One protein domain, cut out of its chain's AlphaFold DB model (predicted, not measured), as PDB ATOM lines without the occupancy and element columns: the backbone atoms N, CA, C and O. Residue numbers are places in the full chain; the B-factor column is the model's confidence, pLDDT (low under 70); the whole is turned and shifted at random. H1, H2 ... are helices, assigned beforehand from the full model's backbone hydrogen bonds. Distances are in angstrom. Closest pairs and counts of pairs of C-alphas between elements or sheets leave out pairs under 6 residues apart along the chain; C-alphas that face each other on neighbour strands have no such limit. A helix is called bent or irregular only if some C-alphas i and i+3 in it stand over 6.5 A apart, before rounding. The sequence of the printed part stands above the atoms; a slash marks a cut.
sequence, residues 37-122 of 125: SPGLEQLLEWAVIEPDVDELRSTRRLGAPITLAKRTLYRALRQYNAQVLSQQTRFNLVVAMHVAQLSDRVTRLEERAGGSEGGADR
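Overview. This is residues 37 to 122 of the 125 residues of an uncharacterized protein of Solirubrobacterales bacterium (UniProt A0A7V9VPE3). One long helix, H2, is bent into an L, with a short arm H2a and a much longer arm H2b; the short helix H1 packs beside part of H2b, and the link of residues 48 to 62 runs inside the corner of the L to the beginning of H2a. The far end of H2b sticks out, with residues 104 to 122 standing free, and H2b makes most of the length. The printed part has 86 residues with two named helices, H1 then H2, and no named strand, and its class is all helix. It is extended, with a radius of gyration of the C-alphas of 22.6 A and spans of 76 by 28 by 12 A.

Along the chain. H2, residues 63 to 120, was assigned as one helix by its hydrogen bonds but is bent: C-alphas 76 and 79 are 7.0 A apart. Its arm H2a, residues 63 to 76, begins at C-alpha 63 (147.147, 112.789, 113.595) and is 20.0 A long. Its arm H2b, residues 79 to 120, is 63.2 A long and ends at C-alpha 120 (141.645, 182.884, 108.324). H1, residues 40 to 47, begins at C-alpha 40 (138.921, 148.191, 106.383) and is 10.3 A long.

Arrangement. H2a and H2b are about perpendicular, at 86 degrees. H2b touches H1 with residues 89 to 100 alone; their closest C-alphas, those of Ala 47 and Asn 92, are 4.9 A apart. They run opposite ways at a shallow tilt of 15 degrees. H1 and H2a are apart. Each O i to N i+4 pair is within hydrogen-bond range in H1 and H2a, and 33 of 38 are in H2b.

Size, cuts and confidence. The two C-alphas farthest apart, those of Pro 65 and Arg 122, are 75.8 A apart. The printed part has no cut. The link from H1 to H2 is long, with 15 residues. The mean pLDDT of the printed part is 82.1; residue 37 and residues 115 to 122 are under 70.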
ATOM      1  N   SER A  37     146.242 148.964 113.493       69.31
ATOM      2  CA  SER A  37     144.845 148.605 113.326       69.31
ATOM      3  C   SER A  37     144.684 147.968 111.951       69.31
ATOM      4  O   SER A  37     145.194 148.524 110.974       69.31
ATOM      5  N   PRO A  38     143.995 146.821 111.852       77.50
ATOM      6  CA  PRO A  38     143.694 146.234 110.557       77.50
ATOM      7  C   PRO A  38     142.931 147.253 109.706       77.50
ATOM      8  O   PRO A  38     142.034 147.947 110.196       77.50
ATOM      9  N   GLY A  39     143.309 147.357 108.433       83.31
ATOM     10  CA  GLY A  39     142.599 148.200 107.476       83.31
ATOM     11  C   GLY A  39     141.172 147.699 107.241       83.31
ATOM     12  O   GLY A  39     140.848 146.544 107.522       83.31
ATOM     13  N   LEU A  40     140.311 148.553 106.682       83.31
ATOM     14  CA  LEU A  40     138.921 148.191 106.383       83.31
ATOM     15  C   LEU A  40     138.815 146.947 105.486       83.31
ATOM     16  O   LEU A  40     137.951 146.105 105.706       83.31
ATOM     17  N   GLU A  41     139.706 146.819 104.504       82.81
ATOM     18  CA  GLU A  41     139.769 145.660 103.609       82.81
ATOM     19  C   GLU A  41     140.002 144.356 104.385       82.81
ATOM     20  O   GLU A  41     139.249 143.398 104.230       82.81
ATOM     21  N   GLN A  42     140.956 144.367 105.318       84.44
ATOM     22  CA  GLN A  42     141.251 143.228 106.185       84.44
ATOM     23  C   GLN A  42     140.090 142.914 107.143       84.44
ATOM     24  O   GLN A  42     139.786 141.752 107.399       84.44
ATOM     25  N   LEU A  43     139.391 143.936 107.647       84.69
ATOM     26  CA  LEU A  43     138.191 143.741 108.467       84.69
ATOM     27  C   LEU A  43     137.038 143.107 107.680       84.69
ATOM     28  O   LEU A  43     136.295 142.304 108.241       84.69
ATOM     29  N   LEU A  44     136.878 143.454 106.401       83.94
ATOM     30  CA  LEU A  44     135.867 142.855 105.527       83.94
ATOM     31  C   LEU A  44     136.212 141.408 105.167       83.94
ATOM     32  O   LEU A  44     135.323 140.559 105.187       83.94
ATOM     33  N   GLU A  45     137.487 141.120 104.905       84.94
ATOM     34  CA  GLU A  45     137.985 139.757 104.705       84.94
ATOM     35  C   GLU A  45     137.686 138.885 105.933       84.94
ATOM     36  O   GLU A  45     137.069 137.827 105.822       84.94
ATOM     37  N   TRP A  46     138.026 139.369 107.131       85.06
ATOM     38  CA  TRP A  46     137.804 138.640 108.383       85.06
ATOM     39  C   TRP A  46     136.338 138.575 108.815       85.06
ATOM     40  O   TRP A  46     135.974 137.753 109.661       85.06
ATOM     41  N   ALA A  47     135.477 139.438 108.269       83.75
ATOM     42  CA  ALA A  47     134.054 139.407 108.574       83.75
ATOM     43  C   ALA A  47     133.381 138.134 108.044       83.75
ATOM     44  O   ALA A  47     132.380 137.701 108.622       83.75
ATOM     45  N   VAL A  48     133.928 137.528 106.987       84.12
ATOM     46  CA  VAL A  48     133.430 136.282 106.399       84.12
ATOM     47  C   VAL A  48     134.067 135.092 107.106       84.12
ATOM     48  O   VAL A  48     135.241 134.789 106.927       84.12
ATOM     49  N   ILE A  49     133.273 134.389 107.914       77.06
ATOM     50  CA  ILE A  49     133.744 133.204 108.634       77.06
ATOM     51  C   ILE A  49     133.356 131.962 107.827       77.06
ATOM     52  O   ILE A  49     132.276 131.398 108.019       77.06
ATOM     53  N   GLU A  50     134.247 131.526 106.937       75.94
ATOM     54  CA  GLU A  50     134.126 130.253 106.223       75.94
ATOM     55  C   GLU A  50     135.211 129.276 106.709       75.94
ATOM     56  O   GLU A  50     136.387 129.445 106.389       75.94
ATOM     57  N   PRO A  51     134.864 128.268 107.530       72.19
ATOM     58  CA  PRO A  51     135.850 127.309 108.008       72.19
ATOM     59  C   PRO A  51     136.248 126.343 106.884       72.19
ATOM     60  O   PRO A  51     135.402 125.569 106.413       72.19
ATOM     61  N   ASP A  52     137.530 126.332 106.513       79.19
ATOM     62  CA  ASP A  52     138.080 125.360 105.567       79.19
ATOM     63  C   ASP A  52     138.278 123.986 106.239       79.19
ATOM     64  O   ASP A  52     139.002 123.800 107.223       79.19
ATOM     65  N   VAL A  53     137.603 122.976 105.690       79.44
ATOM     66  CA  VAL A  53     137.668 121.588 106.166       79.44
ATOM     67  C   VAL A  53     139.030 120.961 105.874       79.44
ATOM     68  O   VAL A  53     139.464 120.056 106.602       79.44
ATOM     69  N   ASP A  54     139.714 121.423 104.831       80.62
ATOM     70  CA  ASP A  54     141.000 120.884 104.407       80.62
ATOM     71  C   ASP A  54     142.160 121.380 105.279       80.62
ATOM     72  O   ASP A  54     143.125 120.628 105.510       80.62
ATOM     73  N   GLU A  55     141.999 122.549 105.896       84.00
ATOM     74  CA  GLU A  55     142.881 123.074 106.943       84.00
ATOM     75  C   GLU A  55     142.692 122.379 108.300       84.00
ATOM     76  O   GLU A  55     143.609 122.337 109.125       84.00
ATOM     77  N   LEU A  56     141.536 121.745 108.535       81.75
ATOM     78  CA  LEU A  56     141.253 121.049 109.786       81.75
ATOM     79  C   LEU A  56     142.150 119.808 109.932       81.75
ATOM     80  O   LEU A  56     141.864 118.746 109.375       81.75
ATOM     81  N   ARG A  57     143.238 119.930 110.706       85.00
ATOM     82  CA  ARG A  57     144.228 118.863 110.940       85.00
ATOM     83  C   ARG A  57     144.524 118.668 112.428       85.00
ATOM     84  O   ARG A  57     144.391 119.565 113.258       85.00
ATOM     85  N   SER A  58     144.893 117.448 112.802       85.06
ATOM     86  CA  SER A  58     145.379 117.117 114.142       85.06
ATOM     87  C   SER A  58     146.900 117.053 114.138       85.06
ATOM     88  O   SER A  58     147.482 116.248 113.419       85.06
ATOM     89  N   THR A  59     147.534 117.852 114.992       86.44
ATOM     90  CA  THR A  59     148.992 117.868 115.208       86.44
ATOM     91  C   THR A  59     149.463 116.820 116.224       86.44
ATOM     92  O   THR A  59     150.631 116.788 116.599       86.44
ATOM     93  N   ARG A  60     148.559 115.959 116.718       83.31
ATOM     94  CA  ARG A  60     148.856 114.969 117.770       83.31
ATOM     95  C   ARG A  60     149.335 113.627 117.204       83.31
ATOM     96  O   ARG A  60     149.133 113.333 116.035       83.31
ATOM     97  N   ARG A  61     149.893 112.773 118.078       77.38
ATOM     98  CA  ARG A  61     150.508 111.461 117.756       77.38
ATOM     99  C   ARG A  61     149.613 110.490 116.960       77.38
ATOM    100  O   ARG A  61     150.125 109.614 116.282       77.38
ATOM    101  N   LEU A  62     148.290 110.663 117.016       75.06
ATOM    102  CA  LEU A  62     147.296 109.963 116.189       75.06
ATOM    103  C   LEU A  62     146.679 110.924 115.153       75.06
ATOM    104  O   LEU A  62     145.460 111.067 115.052       75.06
ATOM    105  N   GLY A  63     147.531 111.643 114.422       79.94
ATOM    106  CA  GLY A  63     147.147 112.789 113.595       79.94
ATOM    107  C   GLY A  63     146.091 112.449 112.546       79.94
ATOM    108  O   GLY A  63     145.039 113.085 112.507       79.94
ATOM    109  N   ALA A  64     146.315 111.401 111.750       83.56
ATOM    110  CA  ALA A  64     145.401 110.989 110.685       83.56
ATOM    111  C   ALA A  64     143.993 110.579 111.180       83.56
ATOM    112  O   ALA A  64     143.019 111.180 110.721       83.56
ATOM    113  N   PRO A  65     143.828 109.644 112.140       87.75
ATOM    114  CA  PRO A  65     142.490 109.238 112.583       87.75
ATOM    115  C   PRO A  65     141.754 110.355 113.334       87.75
ATOM    116  O   PRO A  65     140.550 110.528 113.150       87.75
ATOM    117  N   ILE A  66     142.462 111.172 114.123       88.62
ATOM    118  CA  ILE A  66     141.843 112.321 114.802       88.62
ATOM    119  C   ILE A  66     141.406 113.378 113.777       88.62
ATOM    120  O   ILE A  66     140.347 113.978 113.931       88.62
ATOM    121  N   THR A  67     142.194 113.601 112.723       90.69
ATOM    122  CA  THR A  67     141.826 114.510 111.626       90.69
ATOM    123  C   THR A  67     140.557 114.039 110.925       90.69
ATOM    124  O   THR A  67     139.637 114.832 110.732       90.69
ATOM    125  N   LEU A  68     140.471 112.744 110.609       89.19
ATOM    126  CA  LEU A  68     139.282 112.152 109.998       89.19
ATOM    127  C   LEU A  68     138.045 112.347 110.884       89.19
ATOM    128  O   LEU A  68     137.028 112.847 110.413       89.19
ATOM    129  N   ALA A  69     138.153 112.031 112.178       90.31
ATOM    130  CA  ALA A  69     137.062 112.208 113.133       90.31
ATOM    131  C   ALA A  69     136.599 113.672 113.220       90.31
ATOM    132  O   ALA A  69     135.401 113.945 113.156       90.31
ATOM    133  N   LYS A  70     137.539 114.625 113.295       89.88
ATOM    134  CA  LYS A  70     137.237 116.064 113.308       89.88
ATOM    135  C   LYS A  70     136.514 116.513 112.038       89.88
ATOM    136  O   LYS A  70     135.524 117.233 112.134       89.88
ATOM    137  N   ARG A  71     136.968 116.072 110.861       91.19
ATOM    138  CA  ARG A  71     136.343 116.418 109.573       91.19
ATOM    139  C   ARG A  71     134.935 115.842 109.453       91.19
ATOM    140  O   ARG A  71     134.027 116.544 109.017       91.19
ATOM    141  N   THR A  72     134.730 114.597 109.877       88.94
ATOM    142  CA  THR A  72     133.402 113.968 109.897       88.94
ATOM    143  C   THR A  72     132.461 114.686 110.861       88.94
ATOM    144  O   THR A  72     131.334 115.002 110.487       88.94
ATOM    145  N   LEU A  73     132.935 115.017 112.065       89.38
ATOM    146  CA  LEU A  73     132.155 115.770 113.047       89.38
ATOM    147  C   LEU A  73     131.790 117.166 112.529       89.38
ATOM    148  O   LEU A  73     130.642 117.580 112.650       89.38
ATOM    149  N   TYR A  74     132.734 117.870 111.900       87.19
ATOM    150  CA  TYR A  74     132.460 119.160 111.270       87.19
ATOM    151  C   TYR A  74     131.379 119.042 110.193       87.19
ATOM    152  O   TYR A  74     130.427 119.814 110.202       87.19
ATOM    153  N   ARG A  75     131.474 118.049 109.297       86.44
ATOM    154  CA  ARG A  75     130.460 117.813 108.255       86.44
ATOM    155  C   ARG A  75     129.078 117.541 108.850       86.44
ATOM    156  O   ARG A  75     128.102 118.075 108.336       86.44
ATOM    157  N   ALA A  76     129.002 116.778 109.941       86.38
ATOM    158  CA  ALA A  76     127.747 116.505 110.644       86.38
ATOM    159  C   ALA A  76     127.162 117.763 111.310       86.38
ATOM    160  O   ALA A  76     125.957 117.993 111.264       86.38
ATOM    161  N   LEU A  77     128.016 118.608 111.892       87.19
ATOM    162  CA  LEU A  77     127.602 119.848 112.552       87.19
ATOM    163  C   LEU A  77     127.429 121.025 111.587       87.19
ATOM    164  O   LEU A  77     126.885 122.051 111.986       87.19
ATOM    165  N   ARG A  78     127.855 120.900 110.324       83.25
ATOM    166  CA  ARG A  78     127.820 121.980 109.330       83.25
ATOM    167  C   ARG A  78     126.425 122.573 109.193       83.25
ATOM    168  O   ARG A  78     126.299 123.787 109.153       83.25
ATOM    169  N   GLN A  79     125.389 121.739 109.164       78.06
ATOM    170  CA  GLN A  79     124.011 122.208 109.020       78.06
ATOM    171  C   GLN A  79     123.551 123.042 110.224       78.06
ATOM    172  O   GLN A  79     122.922 124.080 110.042       78.06
ATOM    173  N   TYR A  80     123.906 122.627 111.441       78.69
ATOM    174  CA  TYR A  80     123.606 123.381 112.660       78.69
ATOM    175  C   TYR A  80     124.420 124.684 112.730       78.69
ATOM    176  O   TYR A  80     123.884 125.761 112.989       78.69
ATOM    177  N   ASN A  81     125.714 124.600 112.425       79.62
ATOM    178  CA  ASN A  81     126.628 125.734 112.502       79.62
ATOM    179  C   ASN A  81     126.413 126.748 111.378       79.62
ATOM    180  O   ASN A  81     126.710 127.917 111.584       79.62
ATOM    181  N   ALA A  82     125.867 126.357 110.223       81.31
ATOM    182  CA  ALA A  82     125.615 127.266 109.104       81.31
ATOM    183  C   ALA A  82     124.718 128.447 109.511       81.31
ATOM    184  O   ALA A  82     124.973 129.591 109.128       81.31
ATOM    185  N   GLN A  83     123.701 128.205 110.342       81.31
ATOM    186  CA  GLN A  83     122.839 129.277 110.833       81.31
ATOM    187  C   GLN A  83     123.597 130.239 111.759       81.31
ATOM    188  O   GLN A  83     123.485 131.452 111.610       81.31
ATOM    189  N   VAL A  84     124.400 129.718 112.687       82.62
ATOM    190  CA  VAL A  84     125.189 130.552 113.608       82.62
ATOM    191  C   VAL A  84     126.268 131.335 112.855       82.62
ATOM    192  O   VAL A  84     126.397 132.541 113.048       82.62
ATOM    193  N   LEU A  85     126.988 130.678 111.943       84.75
ATOM    194  CA  LEU A  85     128.039 131.284 111.124       84.75
ATOM    195  C   LEU A  85     127.490 132.369 110.196       84.75
ATOM    196  O   LEU A  85     128.097 133.429 110.071       84.75
ATOM    197  N   SER A  86     126.319 132.153 109.589       83.25
ATOM    198  CA  SER A  86     125.675 133.177 108.753       83.25
ATOM    199  C   SER A  86     125.233 134.396 109.564       83.25
ATOM    200  O   SER A  86     125.410 135.527 109.114       83.25
ATOM    201  N   GLN A  87     124.714 134.197 110.782       85.25
ATOM    202  CA  GLN A  87     124.365 135.299 111.682       85.25
ATOM    203  C   GLN A  87     125.604 136.083 112.126       85.25
ATOM    204  O   GLN A  87     125.585 137.314 112.088       85.25
ATOM    205  N   GLN A  88     126.683 135.388 112.495       86.12
ATOM    206  CA  GLN A  88     127.953 136.012 112.877       86.12
ATOM    207  C   GLN A  88     128.582 136.778 111.711       86.12
ATOM    208  O   GLN A  88     128.932 137.943 111.872       86.12
ATOM    209  N   THR A  89     128.632 136.177 110.521       87.50
ATOM    210  CA  THR A  89     129.152 136.823 109.305       87.50
ATOM    211  C   THR A  89     128.362 138.085 108.971       87.50
ATOM    212  O   THR A  89     128.934 139.149 108.744       87.50
ATOM    213  N   ARG A  90     127.024 138.014 109.012       87.50
ATOM    214  CA  ARG A  90     126.166 139.179 108.762       87.50
ATOM    215  C   ARG A  90     126.401 140.288 109.782       87.50
ATOM    216  O   ARG A  90     126.462 141.453 109.399       87.50
ATOM    217  N   PHE A  91     126.511 139.939 111.061       88.50
ATOM    218  CA  PHE A  91     126.808 140.908 112.112       88.50
ATOM    219  C   PHE A  91     128.162 141.587 111.871       88.50
ATOM    220  O   PHE A  91     128.221 142.815 111.845       88.50
ATOM    221  N   ASN A  92     129.213 140.807 111.613       90.06
ATOM    222  CA  ASN A  92     130.555 141.329 111.367       90.06
ATOM    223  C   ASN A  92     130.587 142.276 110.162       90.06
ATOM    224  O   ASN A  92     131.145 143.366 110.261       90.06
ATOM    225  N   LEU A  93     129.924 141.915 109.056       90.00
ATOM    226  CA  LEU A  93     129.821 142.773 107.872       90.00
ATOM    227  C   LEU A  93     129.109 144.095 108.176       90.00
ATOM    228  O   LEU A  93     129.567 145.153 107.754       90.00
ATOM    229  N   VAL A  94     128.004 144.059 108.929       90.44
ATOM    230  CA  VAL A  94     127.278 145.278 109.324       90.44
ATOM    231  C   VAL A  94     128.157 146.185 110.181       90.44
ATOM    232  O   VAL A  94     128.178 147.395 109.957       90.44
ATOM    233  N   VAL A  95     128.908 145.616 111.124       89.94
ATOM    234  CA  VAL A  95     129.842 146.378 111.961       89.94
ATOM    235  C   VAL A  95     130.964 146.982 111.115       89.94
ATOM    236  O   VAL A  95     131.210 148.180 111.227       89.94
ATOM    237  N   ALA A  96     131.591 146.207 110.227       89.50
ATOM    238  CA  ALA A  96     132.655 146.694 109.347       89.50
ATOM    239  C   ALA A  96     132.173 147.838 108.439       89.50
ATOM    240  O   ALA A  96     132.826 148.877 108.349       89.50
ATOM    241  N   MET A  97     130.984 147.707 107.837       89.56
ATOM    242  CA  MET A  97     130.370 148.782 107.050       89.56
ATOM    243  C   MET A  97     130.092 150.031 107.890       89.56
ATOM    244  O   MET A  97     130.290 151.150 107.420       89.56
ATOM    245  N   HIS A  98     129.636 149.867 109.134       88.56
ATOM    246  CA  HIS A  98     129.376 151.006 110.008       88.56
ATOM    247  C   HIS A  98     130.668 151.734 110.399       88.56
ATOM    248  O   HIS A  98     130.711 152.964 110.391       88.56
ATOM    249  N   VAL A  99     131.741 150.986 110.668       90.06
ATOM    250  CA  VAL A  99     133.078 151.542 110.917       90.06
ATOM    251  C   VAL A  99     133.590 152.303 109.693       90.06
ATOM    252  O   VAL A  99     134.097 153.413 109.849       90.06
ATOM    253  N   ALA A 100     133.395 151.774 108.480       87.94
ATOM    254  CA  ALA A 100     133.739 152.474 107.240       87.94
ATOM    255  C   ALA A 100     133.005 153.818 107.120       87.94
ATOM    256  O   ALA A 100     133.624 154.857 106.917       87.94
ATOM    257  N   GLN A 101     131.685 153.816 107.332       90.62
ATOM    258  CA  GLN A 101     130.870 155.032 107.281       90.62
ATOM    259  C   GLN A 101     131.293 156.069 108.328       90.62
ATOM    260  O   GLN A 101     131.270 157.269 108.053       90.62
ATOM    261  N   LEU A 102     131.640 155.628 109.539       90.94
ATOM    262  CA  LEU A 102     132.141 156.517 110.585       90.94
ATOM    263  C   LEU A 102     133.508 157.094 110.215       90.94
ATOM    264  O   LEU A 102     133.696 158.296 110.371       90.94
ATOM    265  N   SER A 103     134.406 156.272 109.669       88.00
ATOM    266  CA  SER A 103     135.730 156.705 109.209       88.00
ATOM    267  C   SER A 103     135.603 157.776 108.124       88.00
ATOM    268  O   SER A 103     136.143 158.863 108.281       88.00
ATOM    269  N   ASP A 104     134.769 157.547 107.104       89.50
ATOM    270  CA  ASP A 104     134.488 158.532 106.050       89.50
ATOM    271  C   ASP A 104     133.933 159.849 106.606       89.50
ATOM    272  O   ASP A 104     134.264 160.939 106.132       89.50
ATOM    273  N   ARG A 105     133.045 159.771 107.603       91.56
ATOM    274  CA  ARG A 105     132.476 160.962 108.243       91.56
ATOM    275  C   ARG A 105     133.531 161.738 109.019       91.56
ATOM    276  O   ARG A 105     133.495 162.964 108.959       91.56
ATOM    277  N   VAL A 106     134.424 161.051 109.727       91.50
ATOM    278  CA  VAL A 106     135.542 161.673 110.445       91.50
ATOM    279  C   VAL A 106     136.468 162.366 109.453       91.50
ATOM    280  O   VAL A 106     136.656 163.569 109.588       91.50
ATOM    281  N   THR A 107     136.897 161.686 108.386       90.56
ATOM    282  CA  THR A 107     137.743 162.279 107.337       90.56
ATOM    283  C   THR A 107     137.122 163.550 106.753       90.56
ATOM    284  O   THR A 107     137.763 164.594 106.701       90.56
ATOM    285  N   ARG A 108     135.829 163.523 106.393       89.44
ATOM    286  CA  ARG A 108     135.131 164.716 105.871       89.44
ATOM    287  C   ARG A 108     135.044 165.858 106.883       89.44
ATOM    288  O   ARG A 108     134.967 167.020 106.488       89.44
ATOM    289  N   LEU A 109     134.947 165.548 108.175       91.94
ATOM    290  CA  LEU A 109     134.917 166.559 109.231       91.94
ATOM    291  C   LEU A 109     136.307 167.155 109.458       91.94
ATOM    292  O   LEU A 109     136.414 168.372 109.582       91.94
ATOM    293  N   GLU A 110     137.347 166.326 109.442       91.19
ATOM    294  CA  GLU A 110     138.747 166.747 109.529       91.19
ATOM    295  C   GLU A 110     139.137 167.636 108.340       91.19
ATOM    296  O   GLU A 110     139.705 168.706 108.542       91.19
ATOM    297  N   GLU A 111     138.739 167.276 107.116       91.12
ATOM    298  CA  GLU A 111     138.939 168.100 105.914       91.12
ATOM    299  C   GLU A 111     138.266 169.475 106.031       91.12
ATOM    300  O   GLU A 111     138.849 170.500 105.670       91.12
ATOM    301  N   ARG A 112     137.037 169.526 106.562       88.06
ATOM    302  CA  ARG A 112     136.317 170.790 106.783       88.06
ATOM    303  C   ARG A 112     136.967 171.638 107.871       88.06
ATOM    304  O   ARG A 112     137.062 172.849 107.698       88.06
ATOM    305  N   ALA A 113     137.407 171.018 108.964       84.12
ATOM    306  CA  ALA A 113     138.070 171.708 110.065       84.12
ATOM    307  C   ALA A 113     139.438 172.268 109.636       84.12
ATOM    308  O   ALA A 113     139.702 173.451 109.842       84.12
ATOM    309  N   GLY A 114     140.256 171.468 108.945       77.19
ATOM    310  CA  GLY A 114     141.544 171.907 108.397       77.19
ATOM    311  C   GLY A 114     141.406 172.962 107.292       77.19
ATOM    312  O   GLY A 114     142.241 173.857 107.172       77.19
ATOM    313  N   GLY A 115     140.314 172.929 106.520       61.44
ATOM    314  CA  GLY A 115     139.985 173.969 105.540       61.44
ATOM    315  C   GLY A 115     139.605 175.320 106.162       61.44
ATOM    316  O   GLY A 115     139.830 176.362 105.543       61.44
ATOM    317  N   SER A 116     139.071 175.333 107.387       57.00
ATOM    318  CA  SER A 116     138.729 176.568 108.105       57.00
ATOM    319  C   SER A 116     139.946 177.286 108.701       57.00
ATOM    320  O   SER A 116     139.934 178.514 108.767       57.00
ATOM    321  N   GLU A 117     141.021 176.573 109.051       53.94
ATOM    322  CA  GLU A 117     142.261 177.198 109.545       53.94
ATOM    323  C   GLU A 117     143.058 177.894 108.421       53.94
ATOM    324  O   GLU A 117     143.630 178.962 108.634       53.94
ATOM    325  N   GLY A 118     143.013 177.382 107.184       50.41
ATOM    326  CA  GLY A 118     143.686 177.997 106.026       50.41
ATOM    327  C   GLY A 118     142.981 179.220 105.414       50.41
ATOM    328  O   GLY A 118     143.576 179.931 104.598       50.41
ATOM    329  N   GLY A 119     141.718 179.470 105.780       45.88
ATOM    330  CA  GLY A 119     140.924 180.612 105.304       45.88
ATOM    331  C   GLY A 119     141.089 181.881 106.145       45.88
ATOM    332  O   GLY A 119     140.970 182.982 105.609       45.88
ATOM    333  N   ALA A 120     141.414 181.745 107.433       51.34
ATOM    334  CA  ALA A 120     141.645 182.884 108.324       51.34
ATOM    335  C   ALA A 120     142.987 183.590 108.041       51.34
ATOM    336  O   ALA A 120     143.068 184.812 108.136       51.34
ATOM    337  N   ASP A 121     144.010 182.844 107.611       46.44
ATOM    338  CA  ASP A 121     145.364 183.373 107.371       46.44
ATOM    339  C   ASP A 121     145.514 184.092 106.008       46.44
ATOM    340  O   ASP A 121     146.382 184.942 105.820       46.44
ATOM    341  N   ARG A 122     144.614 183.830 105.043       48.78
ATOM    342  CA  ARG A 122     144.575 184.541 103.744       48.78
ATOM    343  C   ARG A 122     143.741 185.820 103.737       48.78
ATOM    344  O   ARG A 122     143.837 186.574 102.778       48.78
TER     345      ARG A 122